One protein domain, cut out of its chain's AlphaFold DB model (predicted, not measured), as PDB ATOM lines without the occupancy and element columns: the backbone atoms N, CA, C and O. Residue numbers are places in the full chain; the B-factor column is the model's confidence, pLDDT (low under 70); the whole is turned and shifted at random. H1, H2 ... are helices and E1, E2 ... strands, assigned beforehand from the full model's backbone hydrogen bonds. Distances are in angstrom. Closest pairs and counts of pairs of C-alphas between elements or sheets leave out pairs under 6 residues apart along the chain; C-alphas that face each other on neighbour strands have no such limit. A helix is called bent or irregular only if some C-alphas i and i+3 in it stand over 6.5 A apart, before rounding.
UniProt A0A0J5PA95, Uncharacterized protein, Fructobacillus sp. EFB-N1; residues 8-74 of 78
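This is residues 8 to 74 of the 78 residues of an uncharacterized protein of Fructobacillus sp. EFB-N1 (UniProt A0A0J5PA95). A small three-stranded sheet makes the core, with H1 over one face and H3 over the other, while H2 and H4 lie toward opposite ends of an elongated whole. Residues 25 to 35 swing out in a wide loop between H2 and H3. The printed part has 67 residues, running E1 H1 H2 H3 E2 E3 H4, with sheet order E1 E2 E3, all antiparallel. The class is mixed, helices and strands; the whole is only just loose, close to compact, with a radius of gyration of the C-alphas of 13.2 A and spans of 40 by 26 by 18 A.

Edge strand E1, residues 8 to 10, is antiparallel to inner strand E2, residues 47 to 50, at 145 degrees, with N 8 and O 49 3.2 A apart, within hydrogen-bond range. E2 and edge strand E3, residues 58 to 60, form a hairpin at 154 degrees, with N 50 and O 58 2.9 A apart, within that range. H1, residues 13 to 18, and H3, residues 36 to 43, are on opposite faces of the sheet. The closest C-alphas of H1 and E1 are those of Ile 10 and Ile 16, 7.5 A apart. H3 lies over E2 and along the strands, at 14 degrees on the local plane; their closest C-alphas, of Phe 42 and Leu 48, are 6.6 A apart. H4, residues 64 to 73, is close to H3 but not clearly touching, the C-alphas of Leu 43 and Val 70 being closest at 6.8 A. H2, residues 20 to 24, is not on the sheet. Every O i to N i+4 pair is within range in H3 and H4, but 0 of 2 in H1 and 0 of 1 in H2, where 2 of 3 and 1 of 2 O i to N i+3 pairs are.

E1 begins at C-alpha 8, (245.449, 265.273, 407.900). H2 is irregular, with C-alphas 21 and 24 7.0 A apart, and H1 is irregular but only just, with C-alphas 14 and 17 6.6 A apart. H3 is 10.5 A long, E2 9.9 A, and H4 14.2 A, ending at C-alpha 73, (259.081, 273.472, 429.575).

The C-alphas of His 24 and Asn 73 are the farthest apart, 40.5 A. The printed part has no cut, and the link from H2 to H3 is long, with 11 residues. Mean pLDDT of the printed part is 70.6, with residues 8 to 14, 16 to 17, 20 to 33 and 52 to 56 under 70.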
ATOM      1  N   ARG A   8     244.362 265.990 408.583       69.94
ATOM      2  CA  ARG A   8     245.449 265.273 407.900       69.94
ATOM      3  C   ARG A   8     246.808 265.716 408.433       69.94
ATOM      4  O   ARG A   8     247.004 266.856 408.842       69.94
ATOM      5  N   LEU A   9     247.747 264.776 408.459       63.59
ATOM      6  CA  LEU A   9     249.141 265.035 408.801       63.59
ATOM      7  C   LEU A   9     249.956 264.992 407.514       63.59
ATOM      8  O   LEU A   9     249.870 264.011 406.775       63.59
ATOM      9  N   ILE A  10     250.764 266.021 407.268       66.50
ATOM     10  CA  ILE A  10     251.743 266.020 406.175       66.50
ATOM     11  C   ILE A  10     253.144 266.304 406.685       66.50
ATOM     12  O   ILE A  10     253.343 266.929 407.722       66.50
ATOM     13  N   LYS A  11     254.133 265.843 405.920       66.31
ATOM     14  CA  LYS A  11     255.551 266.043 406.234       66.31
ATOM     15  C   LYS A  11     256.118 267.332 405.637       66.31
ATOM     16  O   LYS A  11     257.078 267.865 406.184       66.31
ATOM     17  N   SER A  12     255.547 267.824 404.537       63.16
ATOM     18  CA  SER A  12     255.989 269.043 403.854       63.16
ATOM     19  C   SER A  12     254.825 269.729 403.149       63.16
ATOM     20  O   SER A  12     253.869 269.057 402.779       63.16
ATOM     21  N   LEU A  13     254.913 271.047 402.942       62.31
ATOM     22  CA  LEU A  13     253.873 271.829 402.263       62.31
ATOM     23  C   LEU A  13     253.598 271.356 400.833       62.31
ATOM     24  O   LEU A  13     252.478 271.499 400.369       62.31
ATOM     25  N   ASP A  14     254.568 270.745 400.156       69.88
ATOM     26  CA  ASP A  14     254.371 270.246 398.792       69.88
ATOM     27  C   ASP A  14     253.355 269.090 398.740       69.88
ATOM     28  O   ASP A  14     252.680 268.902 397.732       69.88
ATOM     29  N   ASN A  15     253.169 268.370 399.856       70.25
ATOM     30  CA  ASN A  15     252.212 267.263 399.977       70.25
ATOM     31  C   ASN A  15     250.745 267.709 400.069       70.25
ATOM     32  O   ASN A  15     249.846 266.879 400.147       70.25
ATOM     33  N   ILE A  16     250.481 269.013 400.098       66.50
ATOM     34  CA  ILE A  16     249.128 269.580 400.103       66.50
ATOM     35  C   ILE A  16     248.345 269.182 398.849       66.50
ATOM     36  O   ILE A  16     247.160 268.862 398.925       66.50
ATOM     37  N   TYR A  17     249.013 269.182 397.698       67.19
ATOM     38  CA  TYR A  17     248.375 268.907 396.413       67.19
ATOM     39  C   TYR A  17     248.109 267.413 396.178       67.19
ATOM     40  O   TYR A  17     247.455 267.062 395.192       67.19
ATOM     41  N   ASP A  18     248.573 266.549 397.089       73.19
ATOM     42  CA  ASP A  18     248.319 265.105 397.069       73.19
ATOM     43  C   ASP A  18     246.865 264.769 397.469       73.19
ATOM     44  O   ASP A  18     246.412 263.646 397.248       73.19
ATOM     45  N   PHE A  19     246.116 265.725 398.038       70.38
ATOM     46  CA  PHE A  19     244.710 265.552 398.413       70.38
ATOM     47  C   PHE A  19     243.785 266.166 397.354       70.38
ATOM     48  O   PHE A  19     243.739 267.383 397.185       70.38
ATOM     49  N   ASP A  20     243.007 265.335 396.652       67.38
ATOM     50  CA  ASP A  20     242.078 265.789 395.598       67.38
ATOM     51  C   ASP A  20     241.027 266.796 396.110       67.38
ATOM     52  O   ASP A  20     240.602 267.686 395.373       67.38
ATOM     53  N   GLU A  21     240.672 266.687 397.391       64.25
ATOM     54  CA  GLU A  21     239.726 267.529 398.143       64.25
ATOM     55  C   GLU A  21     240.103 269.023 398.102       64.25
ATOM     56  O   GLU A  21     239.247 269.902 398.116       64.25
ATOM     57  N   VAL A  22     241.398 269.317 397.987       62.88
ATOM     58  CA  VAL A  22     241.976 270.661 398.100       62.88
ATOM     59  C   VAL A  22     241.761 271.518 396.850       62.88
ATOM     60  O   VAL A  22     241.853 272.744 396.896       62.88
ATOM     61  N   ARG A  23     241.486 270.907 395.693       61.31
ATOM     62  CA  ARG A  23     241.528 271.606 394.395       61.31
ATOM     63  C   ARG A  23     240.433 272.665 394.190       61.31
ATOM     64  O   ARG A  23     240.505 273.399 393.205       61.31
ATOM     65  N   HIS A  24     239.435 272.752 395.072       58.97
ATOM     66  CA  HIS A  24     238.206 273.538 394.864       58.97
ATOM     67  C   HIS A  24     237.912 274.594 395.953       58.97
ATOM     68  O   HIS A  24     236.817 275.142 396.025       58.97
ATOM     69  N   MET A  25     238.912 274.912 396.764       62.78
ATOM     70  CA  MET A  25     238.818 275.590 398.060       62.78
ATOM     71  C   MET A  25     239.078 277.148 397.960       62.78
ATOM     72  O   MET A  25     240.111 277.529 397.410       62.78
ATOM     73  N   SER A  26     238.167 278.077 398.393       50.53
ATOM     74  CA  SER A  26     238.144 279.571 398.076       50.53
ATOM     75  C   SER A  26     237.790 280.611 399.217       50.53
ATOM     76  O   SER A  26     236.618 280.679 399.546       50.53
ATOM     77  N   SER A  27     238.725 281.442 399.783       49.41
ATOM     78  CA  SER A  27     238.850 282.037 401.191       49.41
ATOM     79  C   SER A  27     237.714 282.814 401.925       49.41
ATOM     80  O   SER A  27     237.287 283.860 401.432       49.41
ATOM     81  N   LYS A  28     237.426 282.463 403.205       39.94
ATOM     82  CA  LYS A  28     236.873 283.315 404.298       39.94
ATOM     83  C   LYS A  28     237.425 282.930 405.690       39.94
ATOM     84  O   LYS A  28     237.642 281.762 405.971       39.94
ATOM     85  N   TYR A  29     237.636 283.924 406.561       42.12
ATOM     86  CA  TYR A  29     238.159 283.746 407.928       42.12
ATOM     87  C   TYR A  29     237.028 283.588 408.957       42.12
ATOM     88  O   TYR A  29     236.297 284.547 409.209       42.12
ATOM     89  N   GLU A  30     236.953 282.428 409.610       45.66
ATOM     90  CA  GLU A  30     236.235 282.241 410.877       45.66
ATOM     91  C   GLU A  30     237.223 281.892 412.001       45.66
ATOM     92  O   GLU A  30     238.283 281.309 411.774       45.66
ATOM     93  N   LEU A  31     236.911 282.316 413.228       45.75
ATOM     94  CA  LEU A  31     237.749 282.065 414.398       45.75
ATOM     95  C   LEU A  31     237.555 280.610 414.862       45.75
ATOM     96  O   LEU A  31     236.597 280.317 415.576       45.75
ATOM     97  N   GLU A  32     238.450 279.702 414.475       58.97
ATOM     98  CA  GLU A  32     238.386 278.297 414.898       58.97
ATOM     99  C   GLU A  32     239.132 278.065 416.227       58.97
ATOM    100  O   GLU A  32     240.277 278.485 416.412       58.97
ATOM    101  N   LEU A  33     238.486 277.385 417.181       60.97
ATOM    102  CA  LEU A  33     239.108 276.981 418.446       60.97
ATOM    103  C   LEU A  33     239.820 275.630 418.280       60.97
ATOM    104  O   LEU A  33     239.224 274.646 417.844       60.97
ATOM    105  N   ILE A  34     241.086 275.545 418.697       70.25
ATOM    106  CA  ILE A  34     241.862 274.297 418.652       70.25
ATOM    107  C   ILE A  34     241.284 273.251 419.622       70.25
ATOM    108  O   ILE A  34     241.139 273.489 420.822       70.25
ATOM    109  N   SER A  35     241.014 272.045 419.113       76.19
ATOM    110  CA  SER A  35     240.626 270.896 419.940       76.19
ATOM    111  C   SER A  35     241.825 270.304 420.694       76.19
ATOM    112  O   SER A  35     242.971 270.434 420.265       76.19
ATOM    113  N   LYS A  36     241.579 269.567 421.788       76.75
ATOM    114  CA  LYS A  36     242.640 268.899 422.572       76.75
ATOM    115  C   LYS A  36     243.551 268.010 421.710       76.75
ATOM    116  O   LYS A  36     244.761 267.999 421.908       76.75
ATOM    117  N   ASN A  37     242.992 267.292 420.736       75.56
ATOM    118  CA  ASN A  37     243.778 266.429 419.849       75.56
ATOM    119  C   ASN A  37     244.623 267.235 418.854       75.56
ATOM    120  O   ASN A  37     245.770 266.860 418.605       75.56
ATOM    121  N   LYS A  38     244.086 268.342 418.312       74.19
ATOM    122  CA  LYS A  38     244.855 269.280 417.476       74.19
ATOM    123  C   LYS A  38     246.004 269.885 418.294       74.19
ATOM    124  O   LYS A  38     247.134 269.899 417.825       74.19
ATOM    125  N   LEU A  39     245.746 270.253 419.552       78.31
ATOM    126  CA  LEU A  39     246.750 270.782 420.478       78.31
ATOM    127  C   LEU A  39     247.885 269.786 420.761       78.31
ATOM    128  O   LEU A  39     249.045 270.164 420.678       78.31
ATOM    129  N   ILE A  40     247.580 268.519 421.062       78.81
ATOM    130  CA  ILE A  40     248.610 267.497 421.340       78.81
ATOM    131  C   ILE A  40     249.546 267.315 420.137       78.81
ATOM    132  O   ILE A  40     250.763 267.300 420.304       78.81
ATOM    133  N   LYS A  41     248.987 267.226 418.923       74.50
ATOM    134  CA  LYS A  41     249.766 267.105 417.679       74.50
ATOM    135  C   LYS A  41     250.569 268.369 417.370       74.50
ATOM    136  O   LYS A  41     251.704 268.302 416.919       74.50
ATOM    137  N   PHE A  42     249.998 269.534 417.648       78.44
ATOM    138  CA  PHE A  42     250.696 270.801 417.480       78.44
ATOM    139  C   PHE A  42     251.907 270.900 418.420       78.44
ATOM    140  O   PHE A  42     252.998 271.277 417.999       78.44
ATOM    141  N   LEU A  43     251.749 270.464 419.675       81.06
ATOM    142  CA  LEU A  43     252.818 270.433 420.677       81.06
ATOM    143  C   LEU A  43     253.876 269.344 420.426       81.06
ATOM    144  O   LEU A  43     254.990 269.474 420.931       81.06
ATOM    145  N   SER A  44     253.589 268.305 419.633       75.75
ATOM    146  CA  SER A  44     254.611 267.330 419.212       75.75
ATOM    147  C   SER A  44     255.558 267.879 418.132       75.75
ATOM    148  O   SER A  44     256.570 267.247 417.820       75.75
ATOM    149  N   GLY A  45     255.278 269.076 417.597       72.56
ATOM    150  CA  GLY A  45     256.057 269.717 416.534       72.56
ATOM    151  C   GLY A  45     255.697 269.249 415.124       72.56
ATOM    152  O   GLY A  45     256.420 269.555 414.172       72.56
ATOM    153  N   GLU A  46     254.600 268.507 414.979       77.69
ATOM    154  CA  GLU A  46     254.067 268.091 413.685       77.69
ATOM    155  C   GLU A  46     253.365 269.247 412.953       77.69
ATOM    156  O   GLU A  46     252.980 270.256 413.546       77.69
ATOM    157  N   ILE A  47     253.206 269.095 411.634       76.88
ATOM    158  CA  ILE A  47     252.428 270.018 410.802       76.88
ATOM    159  C   ILE A  47     250.982 269.536 410.806       76.88
ATOM    160  O   ILE A  47     250.690 268.420 410.368       76.88
ATOM    161  N   LEU A  48     250.080 270.384 411.283       79.06
ATOM    162  CA  LEU A  48     248.654 270.112 411.274       79.06
ATOM    163  C   LEU A  48     248.029 270.721 410.022       79.06
ATOM    164  O   LEU A  48     248.209 271.911 409.766       79.06
ATOM    165  N   LEU A  49     247.305 269.897 409.260       75.62
ATOM    166  CA  LEU A  49     246.407 270.371 408.217       75.62
ATOM    167  C   LEU A  49     244.971 270.280 408.686       75.62
ATOM    168  O   LEU A  49     244.478 269.196 409.022       75.62
ATOM    169  N   ASP A  50     244.313 271.423 408.652       73.00
ATOM    170  CA  ASP A  50     242.876 271.529 408.787       73.00
ATOM    171  C   ASP A  50     242.239 271.651 407.413       73.00
ATOM    172  O   ASP A  50     242.587 272.564 406.669       73.00
ATOM    173  N   LEU A  51     241.327 270.732 407.106       73.81
ATOM    174  CA  LEU A  51     240.520 270.718 405.881       73.81
ATOM    175  C   LEU A  51     239.017 270.749 406.208       73.81
ATOM    176  O   LEU A  51     238.188 270.383 405.380       73.81
ATOM    177  N   THR A  52     238.669 271.063 407.461       68.25
ATOM    178  CA  THR A  52     237.339 270.794 408.032       68.25
ATOM    179  C   THR A  52     236.235 271.633 407.392       68.25
ATOM    180  O   THR A  52     235.089 271.195 407.352       68.25
ATOM    181  N   ASP A  53     236.559 272.819 406.888       66.19
ATOM    182  CA  ASP A  53     235.594 273.677 406.201       66.19
ATOM    183  C   ASP A  53     235.339 273.264 404.746       66.19
ATOM    184  O   ASP A  53     234.510 273.887 404.092       66.19
ATOM    185  N   GLU A  54     236.022 272.223 404.243       65.50
ATOM    186  CA  GLU A  54     235.950 271.750 402.849       65.50
ATOM    187  C   GLU A  54     236.226 272.858 401.813       65.50
ATOM    188  O   GLU A  54     236.013 272.689 400.611       65.50
ATOM    189  N   GLU A  55     236.752 273.985 402.289       57.94
ATOM    190  CA  GLU A  55     236.953 275.206 401.540       57.94
ATOM    191  C   GLU A  55     238.389 275.705 401.649       57.94
ATOM    192  O   GLU A  55     238.733 276.471 400.764       57.94
ATOM    193  N   TYR A  56     239.231 275.275 402.608       62.59
ATOM    194  CA  TYR A  56     240.665 275.612 402.703       62.59
ATOM    195  C   TYR A  56     241.563 274.503 403.223       62.59
ATOM    196  O   TYR A  56     241.156 273.540 403.864       62.59
ATOM    197  N   ILE A  57     242.858 274.767 403.040       70.31
ATOM    198  CA  ILE A  57     243.904 274.164 403.848       70.31
ATOM    199  C   ILE A  57     244.423 275.171 404.854       70.31
ATOM    200  O   ILE A  57     245.113 276.129 404.490       70.31
ATOM    201  N   HIS A  58     244.205 274.889 406.130       71.75
ATOM    202  CA  HIS A  58     244.861 275.616 407.208       71.75
ATOM    203  C   HIS A  58     246.086 274.843 407.660       71.75
ATOM    204  O   HIS A  58     245.985 273.782 408.277       71.75
ATOM    205  N   VAL A  59     247.262 275.379 407.341       77.06
ATOM    206  CA  VAL A  59     248.527 274.809 407.796       77.06
ATOM    207  C   VAL A  59     248.927 275.457 409.109       77.06
ATOM    208  O   VAL A  59     249.175 276.659 409.172       77.06
ATOM    209  N   MET A  60     249.064 274.643 410.147       80.06
ATOM    210  CA  MET A  60     249.542 275.075 411.454       80.06
ATOM    211  C   MET A  60     250.823 274.318 411.805       80.06
ATOM    212  O   MET A  60     250.842 273.087 411.848       80.06
ATOM    213  N   LYS A  61     251.900 275.053 412.095       82.06
ATOM    214  CA  LYS A  61     253.143 274.508 412.653       82.06
ATOM    215  C   LYS A  61     253.713 275.473 413.691       82.06
ATOM    216  O   LYS A  61     253.666 276.682 413.475       82.06
ATOM    217  N   LEU A  62     254.272 274.949 414.780       82.38
ATOM    218  CA  LEU A  62     255.114 275.748 415.671       82.38
ATOM    219  C   LEU A  62     256.374 276.206 414.925       82.38
ATOM    220  O   LEU A  62     256.989 275.425 414.188       82.38
ATOM    221  N   ASP A  63     256.766 277.459 415.133       83.69
ATOM    222  CA  ASP A  63     258.107 277.898 414.760       83.69
ATOM    223  C   ASP A  63     259.171 277.208 415.638       83.69
ATOM    224  O   ASP A  63     258.862 276.479 416.591       83.69
ATOM    225  N   SER A  64     260.441 277.372 415.267       82.62
ATOM    226  CA  SER A  64     261.559 276.726 415.960       82.62
ATOM    227  C   SER A  64     261.623 277.089 417.440       82.62
ATOM    228  O   SER A  64     261.857 276.206 418.266       82.62
ATOM    229  N   ASP A  65     261.377 278.353 417.766       87.31
ATOM    230  CA  ASP A  65     261.589 278.917 419.096       87.31
ATOM    231  C   ASP A  65     260.462 278.482 420.037       87.31
ATOM    232  O   ASP A  65     260.697 278.069 421.175       87.31
ATOM    233  N   ALA A  66     259.224 278.474 419.541       84.81
ATOM    234  CA  ALA A  66     258.069 277.953 420.249       84.81
ATOM    235  C   ALA A  66     258.183 276.438 420.465       84.81
ATOM    236  O   ALA A  66     257.870 275.944 421.550       84.81
ATOM    237  N   LEU A  67     258.667 275.686 419.469       82.19
ATOM    238  CA  LEU A  67     258.893 274.249 419.620       82.19
ATOM    239  C   LEU A  67     259.978 273.950 420.663       82.19
ATOM    240  O   LEU A  67     259.825 273.028 421.464       82.19
ATOM    241  N   GLU A  68     261.067 274.717 420.663       83.00
ATOM    242  CA  GLU A  68     262.121 274.608 421.671       83.00
ATOM    243  C   GLU A  68     261.585 274.925 423.071       83.00
ATOM    244  O   GLU A  68     261.805 274.155 424.009       83.00
ATOM    245  N   TYR A  69     260.800 275.995 423.204       85.75
ATOM    246  CA  TYR A  69     260.143 276.337 424.459       85.75
ATOM    247  C   TYR A  69     259.267 275.187 424.974       85.75
ATOM    248  O   TYR A  69     259.393 274.800 426.136       85.75
ATOM    249  N   VAL A  70     258.419 274.606 424.120       83.69
ATOM    250  CA  VAL A  70     257.546 273.479 424.484       83.69
ATOM    251  C   VAL A  70     258.372 272.280 424.947       83.69
ATOM    252  O   VAL A  70     258.108 271.748 426.023       83.69
ATOM    253  N   LYS A  71     259.408 271.889 424.194       79.75
ATOM    254  CA  LYS A  71     260.281 270.753 424.544       79.75
ATOM    255  C   LYS A  71     260.981 270.930 425.888       79.75
ATOM    256  O   LYS A  71     261.166 269.954 426.609       79.75
ATOM    257  N   ASN A  72     261.362 272.161 426.213       84.12
ATOM    258  CA  ASN A  72     262.114 272.461 427.425       84.12
ATOM    259  C   ASN A  72     261.221 272.669 428.658       84.12
ATOM    260  O   ASN A  72     261.707 272.533 429.777       84.12
ATOM    261  N   ASN A  73     259.939 273.008 428.476       81.44
ATOM    262  CA  ASN A  73     259.081 273.472 429.575       81.44
ATOM    263  C   ASN A  73     257.779 272.680 429.756       81.44
ATOM    264  O   ASN A  73     257.122 272.831 430.785       81.44
ATOM    265  N   ILE A  74     257.378 271.852 428.789       78.12
ATOM    266  CA  ILE A  74     256.125 271.093 428.849       78.12
ATOM    267  C   ILE A  74     256.441 269.597 428.843       78.12
ATOM    268  O   ILE A  74     256.729 268.997 427.810       78.12
TER     269      ILE A  74